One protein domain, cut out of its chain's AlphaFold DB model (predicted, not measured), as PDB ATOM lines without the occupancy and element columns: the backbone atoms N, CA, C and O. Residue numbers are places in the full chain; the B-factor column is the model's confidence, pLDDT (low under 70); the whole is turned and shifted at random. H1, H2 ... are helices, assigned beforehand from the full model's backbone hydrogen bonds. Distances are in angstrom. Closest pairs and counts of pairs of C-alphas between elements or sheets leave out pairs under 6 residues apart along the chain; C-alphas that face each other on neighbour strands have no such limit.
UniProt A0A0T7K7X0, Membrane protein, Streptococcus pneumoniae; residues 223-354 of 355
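This is residues 223 to 354 of the 355 residues of the protein "Membrane protein" of Streptococcus pneumoniae (UniProt A0A0T7K7X0). Three long helices form a loose zigzag: H1 runs alongside H3, and H4 folds back from H3 as a V. Beyond H4's far end the small hairpin of H5 and H6 turns across it, residues 342 to 354 sticking out, while H2 lies near H1's end and H3's start. The 132 printed residues, all helix in class with six named helices, H1 to H6, are loose, with radius of gyration of the C-alphas 19.8 A, spanning 57 by 44 by 32 A.

H1, residues 224 to 240, touches H3, residues 263 to 289, opposite ways at a shallow tilt of 0 degrees; closest are the C-alphas of Lys 224 and Tyr 288, 5.7 A. H2, residues 243 to 250, is close to but not clearly touching H1, C-alphas 240 and 246 closest at 6.6 A. Residues 278 to 287 of H3 alone touch residues 298 to 309 of H4, residues 295 to 322, a hairpin at a steep tilt of 39 degrees; C-alphas 282 and 302 are closest, 5.1 A. H5, residues 324 to 331, and H6, residues 334 to 352, form a hairpin, H6 touching with 337 to 341 alone; C-alphas 328 and 337 are closest, 5.4 A. Every O i to N i+4 pair is within hydrogen-bond range in H2 to H6, 11 of 13 in H1.

H1 begins at C-alpha 224 (164.901, 187.340, 144.411); H6 ends at C-alpha 352 (118.739, 165.396, 126.242). H3 is 38.6 A long, H4 40.5 A.

The printed part has no cut; the link H2 to H3 is long. Residues 346 to 354 are among those under pLDDT 70.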
ATOM      1  N   ASP A 223     161.659 189.217 147.599       85.62
ATOM      2  CA  ASP A 223     162.701 189.547 146.640       85.62
ATOM      3  C   ASP A 223     163.284 188.272 146.017       85.62
ATOM      4  O   ASP A 223     162.828 187.156 146.269       85.62
ATOM      5  N   LYS A 224     164.284 188.442 145.151       85.81
ATOM      6  CA  LYS A 224     164.901 187.340 144.411       85.81
ATOM      7  C   LYS A 224     165.530 186.286 145.329       85.81
ATOM      8  O   LYS A 224     165.445 185.098 145.023       85.81
ATOM      9  N   ASP A 225     166.111 186.712 146.444       86.56
ATOM     10  CA  ASP A 225     166.854 185.837 147.350       86.56
ATOM     11  C   ASP A 225     165.908 185.035 148.257       86.56
ATOM     12  O   ASP A 225     166.100 183.838 148.479       86.56
ATOM     13  N   SER A 226     164.824 185.663 148.716       87.62
ATOM     14  CA  SER A 226     163.787 185.017 149.528       87.62
ATOM     15  C   SER A 226     162.793 184.180 148.714       87.62
ATOM     16  O   SER A 226     162.166 183.266 149.260       87.62
ATOM     17  N   TYR A 227     162.663 184.429 147.404       88.69
ATOM     18  CA  TYR A 227     161.679 183.749 146.560       88.69
ATOM     19  C   TYR A 227     161.841 182.227 146.549       88.69
ATOM     20  O   TYR A 227     160.847 181.509 146.545       88.69
ATOM     21  N   THR A 228     163.070 181.708 146.594       86.88
ATOM     22  CA  THR A 228     163.316 180.254 146.599       86.88
ATOM     23  C   THR A 228     162.658 179.561 147.795       86.88
ATOM     24  O   THR A 228     162.095 178.477 147.651       86.88
ATOM     25  N   VAL A 229     162.662 180.207 148.966       86.62
ATOM     26  CA  VAL A 229     161.991 179.696 150.174       86.62
ATOM     27  C   VAL A 229     160.474 179.714 149.988       86.62
ATOM     28  O   VAL A 229     159.796 178.737 150.303       86.62
ATOM     29  N   ILE A 230     159.941 180.798 149.422       87.12
ATOM     30  CA  ILE A 230     158.505 180.962 149.164       87.12
ATOM     31  C   ILE A 230     157.994 179.968 148.120       87.12
ATOM     32  O   ILE A 230     156.950 179.356 148.334       87.12
ATOM     33  N   ALA A 231     158.747 179.742 147.044       86.69
ATOM     34  CA  ALA A 231     158.455 178.719 146.046       86.69
ATOM     35  C   ALA A 231     158.511 177.308 146.654       86.69
ATOM     36  O   ALA A 231     157.681 176.461 146.346       86.69
ATOM     37  N   GLY A 232     159.439 177.049 147.582       87.75
ATOM     38  CA  GLY A 232     159.445 175.803 148.350       87.75
ATOM     39  C   GLY A 232     158.154 175.607 149.158       87.75
ATOM     40  O   GLY A 232     157.572 174.521 149.150       87.75
ATOM     41  N   ILE A 233     157.666 176.665 149.814       87.56
ATOM     42  CA  ILE A 233     156.399 176.640 150.561       87.56
ATOM     43  C   ILE A 233     155.207 176.428 149.621       87.56
ATOM     44  O   ILE A 233     154.328 175.622 149.926       87.56
ATOM     45  N   GLY A 234     155.147 177.115 148.481       86.62
ATOM     46  CA  GLY A 234     154.029 176.958 147.557       86.62
ATOM     47  C   GLY A 234     154.021 175.592 146.853       86.62
ATOM     48  O   GLY A 234     152.954 174.980 146.755       86.62
ATOM     49  N   LEU A 235     155.182 175.005 146.544       88.31
ATOM     50  CA  LEU A 235     155.291 173.604 146.113       88.31
ATOM     51  C   LEU A 235     154.774 172.629 147.177       88.31
ATOM     52  O   LEU A 235     154.082 171.664 146.840       88.31
ATOM     53  N   LEU A 236     155.052 172.883 148.462       87.50
ATOM     54  CA  LEU A 236     154.471 172.099 149.556       87.50
ATOM     55  C   LEU A 236     152.944 172.238 149.586       87.50
ATOM     56  O   LEU A 236     152.258 171.230 149.735       87.50
ATOM     57  N   ILE A 237     152.393 173.439 149.382       86.31
ATOM     58  CA  ILE A 237     150.937 173.660 149.296       86.31
ATOM     59  C   ILE A 237     150.334 172.877 148.118       86.31
ATOM     60  O   ILE A 237     149.328 172.178 148.283       86.31
ATOM     61  N   ILE A 238     150.961 172.936 146.939       87.88
ATOM     62  CA  ILE A 238     150.549 172.173 145.751       87.88
ATOM     63  C   ILE A 238     150.584 170.673 146.055       87.88
ATOM     64  O   ILE A 238     149.640 169.950 145.727       87.88
ATOM     65  N   TRP A 239     151.622 170.192 146.735       85.06
ATOM     66  CA  TRP A 239     151.734 168.795 147.138       85.06
ATOM     67  C   TRP A 239     150.653 168.392 148.155       85.06
ATOM     68  O   TRP A 239     150.008 167.354 147.980       85.06
ATOM     69  N   PHE A 240     150.384 169.220 149.169       84.56
ATOM     70  CA  PHE A 240     149.351 168.977 150.184       84.56
ATOM     71  C   PHE A 240     147.934 168.932 149.609       84.56
ATOM     72  O   PHE A 240     147.082 168.251 150.169       84.56
ATOM     73  N   SER A 241     147.674 169.587 148.474       84.25
ATOM     74  CA  SER A 241     146.354 169.560 147.826       84.25
ATOM     75  C   SER A 241     145.906 168.166 147.347       84.25
ATOM     76  O   SER A 241     144.729 167.977 147.033       84.25
ATOM     77  N   LYS A 242     146.813 167.175 147.278       84.19
ATOM     78  CA  LYS A 242     146.479 165.802 146.868       84.19
ATOM     79  C   LYS A 242     145.548 165.128 147.893       84.19
ATOM     80  O   LYS A 242     145.860 165.153 149.084       84.19
ATOM     81  N   PRO A 243     144.473 164.432 147.460       79.19
ATOM     82  CA  PRO A 243     143.502 163.824 148.374       79.19
ATOM     83  C   PRO A 243     144.143 162.869 149.378       79.19
ATOM     84  O   PRO A 243     143.840 162.938 150.564       79.19
ATOM     85  N   LYS A 244     145.071 162.022 148.914       80.88
ATOM     86  CA  LYS A 244     145.788 161.062 149.762       80.88
ATOM     87  C   LYS A 244     146.510 161.729 150.934       80.88
ATOM     88  O   LYS A 244     146.448 161.238 152.054       80.88
ATOM     89  N   ASN A 245     147.111 162.896 150.695       81.75
ATOM     90  CA  ASN A 245     147.833 163.646 151.719       81.75
ATOM     91  C   ASN A 245     146.851 164.251 152.731       81.75
ATOM     92  O   ASN A 245     147.079 164.170 153.934       81.75
ATOM     93  N   ILE A 246     145.718 164.782 152.265       79.12
ATOM     94  CA  ILE A 246     144.664 165.323 153.137       79.12
ATOM     95  C   ILE A 246     144.060 164.222 154.014       79.12
ATOM     96  O   ILE A 246     143.879 164.421 155.211       79.12
ATOM     97  N   ILE A 247     143.760 163.053 153.445       74.50
ATOM     98  CA  ILE A 247     143.122 161.969 154.199       74.50
ATOM     99  C   ILE A 247     144.100 161.342 155.197       74.50
ATOM    100  O   ILE A 247     143.707 161.073 156.329       74.50
ATOM    101  N   SER A 248     145.388 161.250 154.853       73.75
ATOM    102  CA  SER A 248     146.424 160.809 155.799       73.75
ATOM    103  C   SER A 248     146.562 161.709 157.041       73.75
ATOM    104  O   SER A 248     147.064 161.264 158.073       73.75
ATOM    105  N   LEU A 249     146.100 162.968 156.974       72.44
ATOM    106  CA  LEU A 249     146.026 163.868 158.132       72.44
ATOM    107  C   LEU A 249     144.788 163.621 159.001       72.44
ATOM    108  O   LEU A 249     144.821 163.938 160.188       72.44
ATOM    109  N   LEU A 250     143.706 163.094 158.421       72.81
ATOM    110  CA  LEU A 250     142.475 162.767 159.146       72.81
ATOM    111  C   LEU A 250     142.628 161.459 159.918       72.81
ATOM    112  O   LEU A 250     142.256 161.397 161.086       72.81
ATOM    113  N   ASP A 251     143.197 160.440 159.273       68.38
ATOM    114  CA  ASP A 251     143.501 159.161 159.900       68.38
ATOM    115  C   ASP A 251     144.770 158.565 159.285       68.38
ATOM    116  O   ASP A 251     144.830 158.245 158.097       68.38
ATOM    117  N   ARG A 252     145.805 158.419 160.117       72.81
ATOM    118  CA  ARG A 252     147.116 157.904 159.699       72.81
ATOM    119  C   ARG A 252     147.106 156.399 159.437       72.81
ATOM    120  O   ARG A 252     148.057 155.891 158.854       72.81
ATOM    121  N   SER A 253     146.079 155.690 159.904       72.75
ATOM    122  CA  SER A 253     145.960 154.236 159.756       72.75
ATOM    123  C   SER A 253     145.403 153.811 158.396       72.75
ATOM    124  O   SER A 253     145.548 152.651 158.011       72.75
ATOM    125  N   ILE A 254     144.809 154.742 157.643       69.12
ATOM    126  CA  ILE A 254     144.150 154.465 156.368       69.12
ATOM    127  C   ILE A 254     145.082 154.870 155.221       69.12
ATOM    128  O   ILE A 254     145.324 156.051 154.974       69.12
ATOM    129  N   ILE A 255     145.599 153.876 154.495       68.00
ATOM    130  CA  ILE A 255     146.405 154.086 153.288       68.00
ATOM    131  C   ILE A 255     145.456 154.119 152.092       68.00
ATOM    132  O   ILE A 255     144.806 153.123 151.789       68.00
ATOM    133  N   ILE A 256     145.378 155.270 151.427       70.69
ATOM    134  CA  ILE A 256     144.502 155.495 150.273       70.69
ATOM    135  C   ILE A 256     145.365 155.744 149.041       70.69
ATOM    136  O   ILE A 256     146.240 156.617 149.048       70.69
ATOM    137  N   SER A 257     145.115 154.977 147.984       73.44
ATOM    138  CA  SER A 257     145.720 155.172 146.670       73.44
ATOM    139  C   SER A 257     144.907 156.163 145.832       73.44
ATOM    140  O   SER A 257     143.754 156.473 146.132       73.44
ATOM    141  N   ASP A 258     145.492 156.674 144.747       67.88
ATOM    142  CA  ASP A 258     144.746 157.543 143.829       67.88
ATOM    143  C   ASP A 258     143.591 156.779 143.134       67.88
ATOM    144  O   ASP A 258     142.671 157.416 142.638       67.88
ATOM    145  N   GLU A 259     143.590 155.441 143.134       72.12
ATOM    146  CA  GLU A 259     142.517 154.604 142.566       72.12
ATOM    147  C   GLU A 259     141.269 154.551 143.462       72.12
ATOM    148  O   GLU A 259     140.152 154.394 142.969       72.12
ATOM    149  N   ASP A 260     141.445 154.769 144.767       70.12
ATOM    150  CA  ASP A 260     140.371 154.751 145.768       70.12
ATOM    151  C   ASP A 260     139.583 156.076 145.815       70.12
ATOM    152  O   ASP A 260     138.542 156.195 146.470       70.12
ATOM    153  N   VAL A 261     140.077 157.112 145.128       75.00
ATOM    154  CA  VAL A 261     139.463 158.441 145.090       75.00
ATOM    155  C   VAL A 261     138.571 158.564 143.860       75.00
ATOM    156  O   VAL A 261     138.950 158.220 142.743       75.00
ATOM    157  N   LYS A 262     137.378 159.140 144.035       76.56
ATOM    158  CA  LYS A 262     136.451 159.377 142.919       76.56
ATOM    159  C   LYS A 262     137.147 160.137 141.767       76.56
ATOM    160  O   LYS A 262     137.697 161.216 142.022       76.56
ATOM    161  N   PRO A 263     137.042 159.675 140.503       74.00
ATOM    162  CA  PRO A 263     137.712 160.300 139.356       74.00
ATOM    163  C   PRO A 263     137.389 161.790 139.186       74.00
ATOM    164  O   PRO A 263     138.260 162.598 138.866       74.00
ATOM    165  N   GLU A 264     136.146 162.186 139.470       73.19
ATOM    166  CA  GLU A 264     135.709 163.586 139.444       73.19
ATOM    167  C   GLU A 264     136.499 164.475 140.416       73.19
ATOM    168  O   GLU A 264     136.830 165.617 140.096       73.19
ATOM    169  N   VAL A 265     136.817 163.954 141.605       75.38
ATOM    170  CA  VAL A 265     137.566 164.672 142.644       75.38
ATOM    171  C   VAL A 265     139.031 164.801 142.237       75.38
ATOM    172  O   VAL A 265     139.595 165.891 142.333       75.38
ATOM    173  N   ILE A 266     139.620 163.729 141.697       81.75
ATOM    174  CA  ILE A 266     140.988 163.736 141.159       81.75
ATOM    175  C   ILE A 266     141.119 164.787 140.055       81.75
ATOM    176  O   ILE A 266     142.048 165.593 140.075       81.75
ATOM    177  N   ASN A 267     140.173 164.821 139.114       78.56
ATOM    178  CA  ASN A 267     140.199 165.773 138.007       78.56
ATOM    179  C   ASN A 267     140.083 167.225 138.492       78.56
ATOM    180  O   ASN A 267     140.833 168.084 138.030       78.56
ATOM    181  N   ARG A 268     139.213 167.505 139.473       77.38
ATOM    182  CA  ARG A 268     139.114 168.844 140.084       77.38
ATOM    183  C   ARG A 268     140.417 169.264 140.765       77.38
ATOM    184  O   ARG A 268     140.825 170.414 140.627       77.38
ATOM    185  N   ILE A 269     141.085 168.346 141.459       84.38
ATOM    186  CA  ILE A 269     142.350 168.639 142.143       84.38
ATOM    187  C   ILE A 269     143.496 168.830 141.149       84.38
ATOM    188  O   ILE A 269     144.299 169.737 141.337       84.38
ATOM    189  N   LYS A 270     143.544 168.066 140.052       84.19
ATOM    190  CA  LYS A 270     144.518 168.295 138.970       84.19
ATOM    191  C   LYS A 270     144.374 169.693 138.360       84.19
ATOM    192  O   LYS A 270     145.375 170.362 138.124       84.19
ATOM    193  N   ILE A 271     143.138 170.159 138.156       83.69
ATOM    194  CA  ILE A 271     142.870 171.526 137.680       83.69
ATOM    195  C   ILE A 271     143.326 172.565 138.714       83.69
ATOM    196  O   ILE A 271     143.961 173.552 138.345       83.69
ATOM    197  N   LEU A 272     143.048 172.341 140.002       86.06
ATOM    198  CA  LEU A 272     143.509 173.224 141.077       86.06
ATOM    199  C   LEU A 272     145.041 173.305 141.128       86.06
ATOM    200  O   LEU A 272     145.584 174.401 141.228       86.06
ATOM    201  N   GLN A 273     145.736 172.170 141.022       88.88
ATOM    202  CA  GLN A 273     147.200 172.121 140.987       88.88
ATOM    203  C   GLN A 273     147.750 172.905 139.802       88.88
ATOM    204  O   GLN A 273     148.618 173.742 140.001       88.88
ATOM    205  N   LEU A 274     147.194 172.711 138.601       88.06
ATOM    206  CA  LEU A 274     147.588 173.475 137.417       88.06
ATOM    207  C   LEU A 274     147.449 174.989 137.642       88.06
ATOM    208  O   LEU A 274     148.339 175.753 137.274       88.06
ATOM    209  N   PHE A 275     146.353 175.420 138.269       86.75
ATOM    210  CA  PHE A 275     146.117 176.826 138.581       86.75
ATOM    211  C   PHE A 275     147.117 177.380 139.610       86.75
ATOM    212  O   PHE A 275     147.669 178.458 139.405       86.75
ATOM    213  N   LEU A 276     147.390 176.637 140.687       89.19
ATOM    214  CA  LEU A 276     148.373 177.022 141.706       89.19
ATOM    215  C   LEU A 276     149.795 177.093 141.132       89.19
ATOM    216  O   LEU A 276     150.506 178.060 141.390       89.19
ATOM    217  N   THR A 277     150.181 176.130 140.291       90.50
ATOM    218  CA  THR A 277     151.469 176.151 139.586       90.50
ATOM    219  C   THR A 277     151.582 177.373 138.675       90.50
ATOM    220  O   THR A 277     152.635 178.003 138.615       90.50
ATOM    221  N   LEU A 278     150.503 177.754 137.981       90.06
ATOM    222  CA  LEU A 278     150.503 178.947 137.131       90.06
ATOM    223  C   LEU A 278     150.695 180.234 137.951       90.06
ATOM    224  O   LEU A 278     151.403 181.136 137.503       90.06
ATOM    225  N   ILE A 279     150.108 180.311 139.151       90.62
ATOM    226  CA  ILE A 279     150.329 181.422 140.089       90.62
ATOM    227  C   ILE A 279     151.801 181.491 140.501       90.62
ATOM    228  O   ILE A 279     152.396 182.563 140.395       90.62
ATOM    229  N   GLU A 280     152.397 180.370 140.922       90.44
ATOM    230  CA  GLU A 280     153.814 180.332 141.301       90.44
ATOM    231  C   GLU A 280     154.726 180.741 140.147       90.44
ATOM    232  O   GLU A 280     155.577 181.603 140.314       90.44
ATOM    233  N   ILE A 281     154.531 180.185 138.951       91.12
ATOM    234  CA  ILE A 281     155.356 180.537 137.789       91.12
ATOM    235  C   ILE A 281     155.232 182.032 137.477       91.12
ATOM    236  O   ILE A 281     156.240 182.698 137.244       91.12
ATOM    237  N   SER A 282     154.014 182.579 137.515       92.31
ATOM    238  CA  SER A 282     153.777 184.002 137.249       92.31
ATOM    239  C   SER A 282     154.477 184.893 138.278       92.31
ATOM    240  O   SER A 282     155.091 185.896 137.910       92.31
ATOM    241  N   TRP A 283     154.421 184.517 139.559       92.44
ATOM    242  CA  TRP A 283     155.102 185.239 140.632       92.44
ATOM    243  C   TRP A 283     156.624 185.146 140.476       92.44
ATOM    244  O   TRP A 283     157.311 186.166 140.535       92.44
ATOM    245  N   GLY A 284     157.150 183.959 140.176       91.00
ATOM    246  CA  GLY A 284     158.576 183.739 139.961       91.00
ATOM    247  C   GLY A 284     159.119 184.551 138.799       91.00
ATOM    248  O   GLY A 284     160.129 185.231 138.958       91.00
ATOM    249  N   ILE A 285     158.425 184.566 137.658       90.75
ATOM    250  CA  ILE A 285     158.827 185.396 136.515       90.75
ATOM    251  C   ILE A 285     158.883 186.871 136.928       90.75
ATOM    252  O   ILE A 285     159.870 187.552 136.652       90.75
ATOM    253  N   SER A 286     157.861 187.356 137.634       93.00
ATOM    254  CA  SER A 286     157.819 188.739 138.110       93.00
ATOM    255  C   SER A 286     158.990 189.074 139.042       93.00
ATOM    256  O   SER A 286     159.686 190.069 138.844       93.00
ATOM    257  N   VAL A 287     159.282 188.218 140.022       90.50
ATOM    258  CA  VAL A 287     160.348 188.474 141.003       90.50
ATOM    259  C   VAL A 287     161.745 188.346 140.394       90.50
ATOM    260  O   VAL A 287     162.608 189.163 140.706       90.50
ATOM    261  N   TYR A 288     161.980 187.372 139.512       90.25
ATOM    262  CA  TYR A 288     163.305 187.130 138.934       90.25
ATOM    263  C   TYR A 288     163.664 188.087 137.794       90.25
ATOM    264  O   TYR A 288     164.810 188.536 137.730       90.25
ATOM    265  N   PHE A 289     162.721 188.386 136.896       91.62
ATOM    266  CA  PHE A 289     162.988 189.194 135.699       91.62
ATOM    267  C   PHE A 289     162.679 190.681 135.893       91.62
ATOM    268  O   PHE A 289     163.273 191.515 135.216       91.62
ATOM    269  N   PHE A 290     161.796 191.027 136.836       91.19
ATOM    270  CA  PHE A 290     161.360 192.406 137.081       91.19
ATOM    271  C   PHE A 290     161.723 192.887 138.492       91.19
ATOM    272  O   PHE A 290     161.053 193.753 139.046       91.19
ATOM    273  N   ALA A 291     162.812 192.364 139.070       85.56
ATOM    274  CA  ALA A 291     163.266 192.673 140.431       85.56
ATOM    275  C   ALA A 291     163.449 194.179 140.717       85.56
ATOM    276  O   ALA A 291     163.235 194.612 141.843       85.56
ATOM    277  N   ASN A 292     163.812 194.970 139.702       89.44
ATOM    278  CA  ASN A 292     164.063 196.410 139.836       89.44
ATOM    279  C   ASN A 292     162.782 197.264 139.898       89.44
ATOM    280  O   ASN A 292     162.868 198.469 140.126       89.44
ATOM    281  N   TYR A 293     161.607 196.672 139.669       90.31
ATOM    282  CA  TYR A 293     160.321 197.369 139.711       90.31
ATOM    283  C   TYR A 293     159.724 197.375 141.123       90.31
ATOM    284  O   TYR A 293     159.998 196.500 141.952       90.31
ATOM    285  N   SER A 294     158.842 198.340 141.391       91.12
ATOM    286  CA  SER A 294     158.126 198.415 142.669       91.12
ATOM    287  C   SER A 294     157.244 197.178 142.901       91.12
ATOM    288  O   SER A 294     156.815 196.503 141.965       91.12
ATOM    289  N   ALA A 295     156.923 196.874 144.164       88.06
ATOM    290  CA  ALA A 295     156.042 195.750 144.508       88.06
ATOM    291  C   ALA A 295     154.676 195.825 143.800       88.06
ATOM    292  O   ALA A 295     154.145 194.809 143.355       88.06
ATOM    293  N   THR A 296     154.128 197.029 143.653       90.12
ATOM    294  CA  THR A 296     152.859 197.260 142.958       90.12
ATOM    295  C   THR A 296     152.966 196.926 141.470       90.12
ATOM    296  O   THR A 296     152.124 196.205 140.939       90.12
ATOM    297  N   GLU A 297     154.019 197.389 140.795       90.81
ATOM    298  CA  GLU A 297     154.257 197.085 139.378       90.81
ATOM    299  C   GLU A 297     154.510 195.593 139.162       90.81
ATOM    300  O   GLU A 297     153.893 194.983 138.289       90.81
ATOM    301  N   ARG A 298     155.336 194.972 140.013       91.88
ATOM    302  CA  ARG A 298     155.569 193.523 139.999       91.88
ATOM    303  C   ARG A 298     154.270 192.740 140.186       91.88
ATOM    304  O   ARG A 298     154.072 191.734 139.506       91.88
ATOM    305  N   LEU A 299     153.359 193.191 141.052       91.31
ATOM    306  CA  LEU A 299     152.050 192.555 141.224       91.31
ATOM    307  C   LEU A 299     151.223 192.636 139.937       91.31
ATOM    308  O   LEU A 299     150.661 191.628 139.511       91.31
ATOM    309  N   PHE A 300     151.167 193.806 139.295       91.75
ATOM    310  CA  PHE A 300     150.460 193.961 138.024       91.75
ATOM    311  C   PHE A 300     151.060 193.092 136.918       91.75
ATOM    312  O   PHE A 300     150.308 192.470 136.169       91.75
ATOM    313  N   ILE A 301     152.389 192.980 136.853       92.19
ATOM    314  CA  ILE A 301     153.081 192.082 135.919       92.19
ATOM    315  C   ILE A 301     152.702 190.622 136.199       92.19
ATOM    316  O   ILE A 301     152.295 189.918 135.277       92.19
ATOM    317  N   THR A 302     152.744 190.179 137.461       93.00
ATOM    318  CA  THR A 302     152.321 188.826 137.870       93.00
ATOM    319  C   THR A 302     150.884 188.541 137.447       93.00
ATOM    320  O   THR A 302     150.608 187.505 136.844       93.00
ATOM    321  N   LEU A 303     149.959 189.462 137.735       92.31
ATOM    322  CA  LEU A 303     148.553 189.327 137.357       92.31
ATOM    323  C   LEU A 303     148.376 189.317 135.832       92.31
ATOM    324  O   LEU A 303     147.553 188.554 135.324       92.31
ATOM    325  N   GLY A 304     149.157 190.113 135.097       92.62
ATOM    326  CA  GLY A 304     149.163 190.125 133.635       92.62
ATOM    327  C   GLY A 304     149.602 188.785 133.046       92.62
ATOM    328  O   GLY A 304     148.889 188.219 132.217       92.62
ATOM    329  N   ILE A 305     150.720 188.230 133.529       92.62
ATOM    330  CA  ILE A 305     151.233 186.914 133.114       92.62
ATOM    331  C   ILE A 305     150.210 185.819 133.432       92.62
ATOM    332  O   ILE A 305     149.867 185.025 132.554       92.62
ATOM    333  N   LEU A 306     149.661 185.824 134.651       93.31
ATOM    334  CA  LEU A 306     148.614 184.892 135.067       93.31
ATOM    335  C   LEU A 306     147.395 184.973 134.137       93.31
ATOM    336  O   LEU A 306     146.893 183.945 133.687       93.31
ATOM    337  N   SER A 307     146.938 186.184 133.810       91.12
ATOM    338  CA  SER A 307     145.785 186.394 132.925       91.12
ATOM    339  C   SER A 307     146.032 185.840 131.523       91.12
ATOM    340  O   SER A 307     145.177 185.136 130.984       91.12
ATOM    341  N   ILE A 308     147.210 186.101 130.945       91.44
ATOM    342  CA  ILE A 308     147.594 185.564 129.633       91.44
ATOM    343  C   ILE A 308     147.632 184.033 129.679       91.44
ATOM    344  O   ILE A 308     147.054 183.377 128.812       91.44
ATOM    345  N   GLY A 309     148.244 183.457 130.718       88.81
ATOM    346  CA  GLY A 309     148.301 182.009 130.914       88.81
ATOM    347  C   GLY A 309     146.912 181.371 130.991       88.81
ATOM    348  O   GLY A 309     146.657 180.358 130.341       88.81
ATOM    349  N   LEU A 310     145.976 181.994 131.712       89.75
ATOM    350  CA  LEU A 310     144.589 181.527 131.796       89.75
ATOM    351  C   LEU A 310     143.862 181.601 130.452       89.75
ATOM    352  O   LEU A 310     143.151 180.662 130.092       89.75
ATOM    353  N   ILE A 311     144.048 182.681 129.690       89.50
ATOM    354  CA  ILE A 311     143.457 182.818 128.352       89.50
ATOM    355  C   ILE A 311     143.977 181.713 127.427       89.50
ATOM    356  O   ILE A 311     143.177 181.053 126.761       89.50
ATOM    357  N   LEU A 312     145.289 181.463 127.421       88.56
ATOM    358  CA  LEU A 312     145.893 180.393 126.626       88.56
ATOM    359  C   LEU A 312     145.350 179.016 127.019       88.56
ATOM    360  O   LEU A 312     144.998 178.231 126.139       88.56
ATOM    361  N   LEU A 313     145.187 178.741 128.319       86.62
ATOM    362  CA  LEU A 313     144.572 177.500 128.801       86.62
ATOM    363  C   LEU A 313     143.123 177.343 128.325       86.62
ATOM    364  O   LEU A 313     142.729 176.252 127.915       86.62
ATOM    365  N   ILE A 314     142.328 178.416 128.337       87.06
ATOM    366  CA  ILE A 314     140.940 178.391 127.849       87.06
ATOM    367  C   ILE A 314     140.896 178.136 126.338       87.06
ATOM    368  O   ILE A 314     140.079 177.336 125.873       87.06
ATOM    369  N   ILE A 315     141.763 178.796 125.564       87.31
ATOM    370  CA  ILE A 315     141.875 178.580 124.113       87.31
ATOM    371  C   ILE A 315     142.259 177.126 123.837       87.31
ATOM    372  O   ILE A 315     141.606 176.460 123.034       87.31
ATOM    373  N   TRP A 316     143.254 176.607 124.553       85.44
ATOM    374  CA  TRP A 316     143.700 175.226 124.430       85.44
ATOM    375  C   TRP A 316     142.598 174.226 124.789       85.44
ATOM    376  O   TRP A 316     142.350 173.271 124.055       85.44
ATOM    377  N   GLN A 317     141.852 174.484 125.865       85.69
ATOM    378  CA  GLN A 317     140.712 173.660 126.253       85.69
ATOM    379  C   GLN A 317     139.625 173.646 125.170       85.69
ATOM    380  O   GLN A 317     139.054 172.593 124.887       85.69
ATOM    381  N   LYS A 318     139.328 174.799 124.557       85.75
ATOM    382  CA  LYS A 318     138.388 174.877 123.428       85.75
ATOM    383  C   LYS A 318     138.899 174.100 122.220       85.75
ATOM    384  O   LYS A 318     138.117 173.378 121.609       85.75
ATOM    385  N   TYR A 319     140.187 174.212 121.908       86.69
ATOM    386  CA  TYR A 319     140.810 173.484 120.808       86.69
ATOM    387  C   TYR A 319     140.723 171.963 121.002       86.69
ATOM    388  O   TYR A 319     140.238 171.275 120.103       86.69
ATOM    389  N   ILE A 320     141.088 171.452 122.189       84.06
ATOM    390  CA  ILE A 320     140.966 170.023 122.530       84.06
ATOM    391  C   ILE A 320     139.509 169.568 122.435       84.06
ATOM    392  O   ILE A 320     139.241 168.510 121.882       84.06
ATOM    393  N   LYS A 321     138.549 170.357 122.936       83.06
ATOM    394  CA  LYS A 321     137.120 170.012 122.832       83.06
ATOM    395  C   LYS A 321     136.624 169.958 121.386       83.06
ATOM    396  O   LYS A 321     135.791 169.117 121.074       83.06
ATOM    397  N   ALA A 322     137.110 170.840 120.517       79.19
ATOM    398  CA  ALA A 322     136.729 170.853 119.105       79.19
ATOM    399  C   ALA A 322     137.318 169.663 118.328       79.19
ATOM    400  O   ALA A 322     136.651 169.117 117.457       79.19
ATOM    401  N   HIS A 323     138.529 169.223 118.681       83.69
ATOM    402  CA  HIS A 323     139.241 168.116 118.025       83.69
ATOM    403  C   HIS A 323     139.302 166.866 118.908       83.69
ATOM    404  O   HIS A 323     140.258 166.096 118.852       83.69
ATOM    405  N   GLN A 324     138.291 166.675 119.755       81.25
ATOM    406  CA  GLN A 324     138.338 165.725 120.864       81.25
ATOM    407  C   GLN A 324     138.611 164.289 120.406       81.25
ATOM    408  O   GLN A 324     139.448 163.614 120.997       81.25
ATOM    409  N   THR A 325     137.937 163.834 119.348       76.44
ATOM    410  CA  THR A 325     138.086 162.477 118.803       76.44
ATOM    411  C   THR A 325     139.503 162.236 118.298       76.44
ATOM    412  O   THR A 325     140.184 161.331 118.770       76.44
ATOM    413  N   GLN A 326     139.991 163.130 117.434       80.31
ATOM    414  CA  GLN A 326     141.337 163.057 116.868       80.31
ATOM    415  C   GLN A 326     142.417 163.148 117.954       80.31
ATOM    416  O   GLN A 326     143.423 162.445 117.905       80.31
ATOM    417  N   TRP A 327     142.216 164.002 118.960       83.12
ATOM    418  CA  TRP A 327     143.163 164.157 120.057       83.12
ATOM    419  C   TRP A 327     143.221 162.907 120.947       83.12
ATOM    420  O   TRP A 327     144.314 162.464 121.294       83.12
ATOM    421  N   LEU A 328     142.072 162.309 121.286       78.50
ATOM    422  CA  LEU A 328     142.009 161.088 122.099       78.50
ATOM    423  C   LEU A 328     142.624 159.885 121.375       78.50
ATOM    424  O   LEU A 328     143.402 159.158 121.988       78.50
ATOM    425  N   GLU A 329     142.324 159.702 120.088       76.88
ATOM    426  CA  GLU A 329     142.865 158.604 119.271       76.88
ATOM    427  C   GLU A 329     144.382 158.707 119.066       76.88
ATOM    428  O   GLU A 329     145.070 157.689 119.069       76.88
ATOM    429  N   ASN A 330     144.917 159.927 118.951       80.62
ATOM    430  CA  ASN A 330     146.357 160.153 118.805       80.62
ATOM    431  C   ASN A 330     147.131 160.054 120.130       80.62
ATOM    432  O   ASN A 330     148.343 159.847 120.111       80.62
ATOM    433  N   THR A 331     146.464 160.238 121.274       74.75
ATOM    434  CA  THR A 331     147.129 160.340 122.588       74.75
ATOM    435  C   THR A 331     146.992 159.068 123.428       74.75
ATOM    436  O   THR A 331     147.866 158.766 124.240       74.75
ATOM    437  N   LEU A 332     145.901 158.317 123.272       76.75
ATOM    438  CA  LEU A 332     145.596 157.139 124.083       76.75
ATOM    439  C   LEU A 332     145.616 155.863 123.241       76.75
ATOM    440  O   LEU A 332     145.374 155.877 122.039       76.75
ATOM    441  N   LYS A 333     145.843 154.717 123.896       77.00
ATOM    442  CA  LYS A 333     145.627 153.410 123.260       77.00
ATOM    443  C   LYS A 333     144.175 153.313 122.781       77.00
ATOM    444  O   LYS A 333     143.269 153.726 123.504       77.00
ATOM    445  N   LYS A 334     143.963 152.707 121.609       75.50
ATOM    446  CA  LYS A 334     142.660 152.614 120.922       75.50
ATOM    447  C   LYS A 334     141.506 152.195 121.847       75.50
ATOM    448  O   LYS A 334     140.478 152.857 121.877       75.50
ATOM    449  N   GLU A 335     141.710 151.171 122.676       75.25
ATOM    450  CA  GLU A 335     140.714 150.678 123.645       75.25
ATOM    451  C   GLU A 335     140.339 151.711 124.722       75.25
ATOM    452  O   GLU A 335     139.184 151.819 125.126       75.25
ATOM    453  N   SER A 336     141.307 152.507 125.184       71.50
ATOM    454  CA  SER A 336     141.081 153.562 126.181       71.50
ATOM    455  C   SER A 336     140.442 154.809 125.566       71.50
ATOM    456  O   SER A 336     139.601 155.435 126.208       71.50
ATOM    457  N   ALA A 337     140.807 155.154 124.325       69.06
ATOM    458  CA  ALA A 337     140.192 156.250 123.576       69.06
ATOM    459  C   ALA A 337     138.704 155.973 123.307       69.06
ATOM    460  O   ALA A 337     137.863 156.821 123.608       69.06
ATOM    461  N   GLN A 338     138.381 154.760 122.839       75.69
ATOM    462  CA  GLN A 338     137.009 154.327 122.566       75.69
ATOM    463  C   GLN A 338     136.137 154.392 123.831       75.69
ATOM    464  O   GLN A 338     135.088 155.026 123.830       75.69
ATOM    465  N   LYS A 339     136.637 153.859 124.957       78.50
ATOM    466  CA  LYS A 339     135.930 153.868 126.249       78.50
ATOM    467  C   LYS A 339     135.551 155.277 126.730       78.50
ATOM    468  O   LYS A 339     134.500 155.460 127.340       78.50
ATOM    469  N   ILE A 340     136.403 156.274 126.484       75.75
ATOM    470  CA  ILE A 340     136.143 157.671 126.870       75.75
ATOM    471  C   ILE A 340     135.146 158.330 125.908       75.75
ATOM    472  O   ILE A 340     134.275 159.077 126.355       75.75
ATOM    473  N   LEU A 341     135.253 158.062 124.605       78.94
ATOM    474  CA  LEU A 341     134.319 158.579 123.601       78.94
ATOM    475  C   LEU A 341     132.895 158.065 123.837       78.94
ATOM    476  O   LEU A 341     131.961 158.869 123.830       78.94
ATOM    477  N   ASP A 342     132.749 156.775 124.141       78.00
ATOM    478  CA  ASP A 342     131.457 156.139 124.414       78.00
ATOM    479  C   ASP A 342     130.794 156.724 125.673       78.00
ATOM    480  O   ASP A 342     129.595 157.014 125.673       78.00
ATOM    481  N   HIS A 343     131.577 156.982 126.730       77.31
ATOM    482  CA  HIS A 343     131.083 157.620 127.957       77.31
ATOM    483  C   HIS A 343     130.600 159.060 127.717       77.31
ATOM    484  O   HIS A 343     129.594 159.495 128.270       77.31
ATOM    485  N   ILE A 344     131.289 159.809 126.852       71.81
ATOM    486  CA  ILE A 344     130.924 161.197 126.531       71.81
ATOM    487  C   ILE A 344     129.693 161.258 125.614       71.81
ATOM    488  O   ILE A 344     128.940 162.231 125.665       71.81
ATOM    489  N   GLN A 345     129.472 160.244 124.777       71.00
ATOM    490  CA  GLN A 345     128.252 160.127 123.977       71.00
ATOM    491  C   GLN A 345     127.035 159.762 124.836       71.00
ATOM    492  O   GLN A 345     125.993 160.391 124.675       71.00
ATOM    493  N   THR A 346     127.181 158.830 125.785       67.38
ATOM    494  CA  THR A 346     126.096 158.441 126.711       67.38
ATOM    495  C   THR A 346     125.653 159.591 127.622       67.38
ATOM    496  O   THR A 346     124.454 159.814 127.791       67.38
ATOM    497  N   ASP A 347     126.594 160.390 128.130       58.44
ATOM    498  CA  ASP A 347     126.302 161.571 128.962       58.44
ATOM    499  C   ASP A 347     125.571 162.686 128.173       58.44
ATOM    500  O   ASP A 347     124.740 163.418 128.713       58.44
ATOM    501  N   LYS A 348     125.806 162.792 126.854       60.56
ATOM    502  CA  LYS A 348     125.056 163.711 125.976       60.56
ATOM    503  C   LYS A 348     123.612 163.261 125.763       60.56
ATOM    504  O   LYS A 348     122.720 164.103 125.811       60.56
ATOM    505  N   THR A 349     123.382 161.965 125.562       55.81
ATOM    506  CA  THR A 349     122.036 161.403 125.373       55.81
ATOM    507  C   THR A 349     121.193 161.458 126.652       55.81
ATOM    508  O   THR A 349     120.038 161.867 126.601       55.81
ATOM    509  N   GLU A 350     121.770 161.185 127.829       47.44
ATOM    510  CA  GLU A 350     121.040 161.312 129.105       47.44
ATOM    511  C   GLU A 350     120.734 162.771 129.500       47.44
ATOM    512  O   GLU A 350     119.812 163.034 130.281       47.44
ATOM    513  N   GLY A 351     121.514 163.728 128.990       41.66
ATOM    514  CA  GLY A 351     121.270 165.162 129.152       41.66
ATOM    515  C   GLY A 351     120.134 165.699 128.274       41.66
ATOM    516  O   GLY A 351     119.503 166.687 128.653       41.66
ATOM    517  N   GLU A 352     119.854 165.055 127.137       42.03
ATOM    518  CA  GLU A 352     118.739 165.396 126.242       42.03
ATOM    519  C   GLU A 352     117.407 164.796 126.719       42.03
ATOM    520  O   GLU A 352     116.389 165.478 126.639       42.03
ATOM    521  N   ASP A 353     117.412 163.611 127.339       39.50
ATOM    522  CA  ASP A 353     116.204 162.970 127.900       39.50
ATOM    523  C   ASP A 353     115.673 163.631 129.195       39.50
ATOM    524  O   ASP A 353     114.602 163.284 129.699       39.50
ATOM    525  N   LYS A 354     116.420 164.590 129.765       36.47
ATOM    526  CA  LYS A 354     116.056 165.345 130.984       36.47
ATOM    527  C   LYS A 354     115.692 166.818 130.724       36.47
ATOM    528  O   LYS A 354     115.509 167.568 131.690       36.47
TER     529      LYS A 354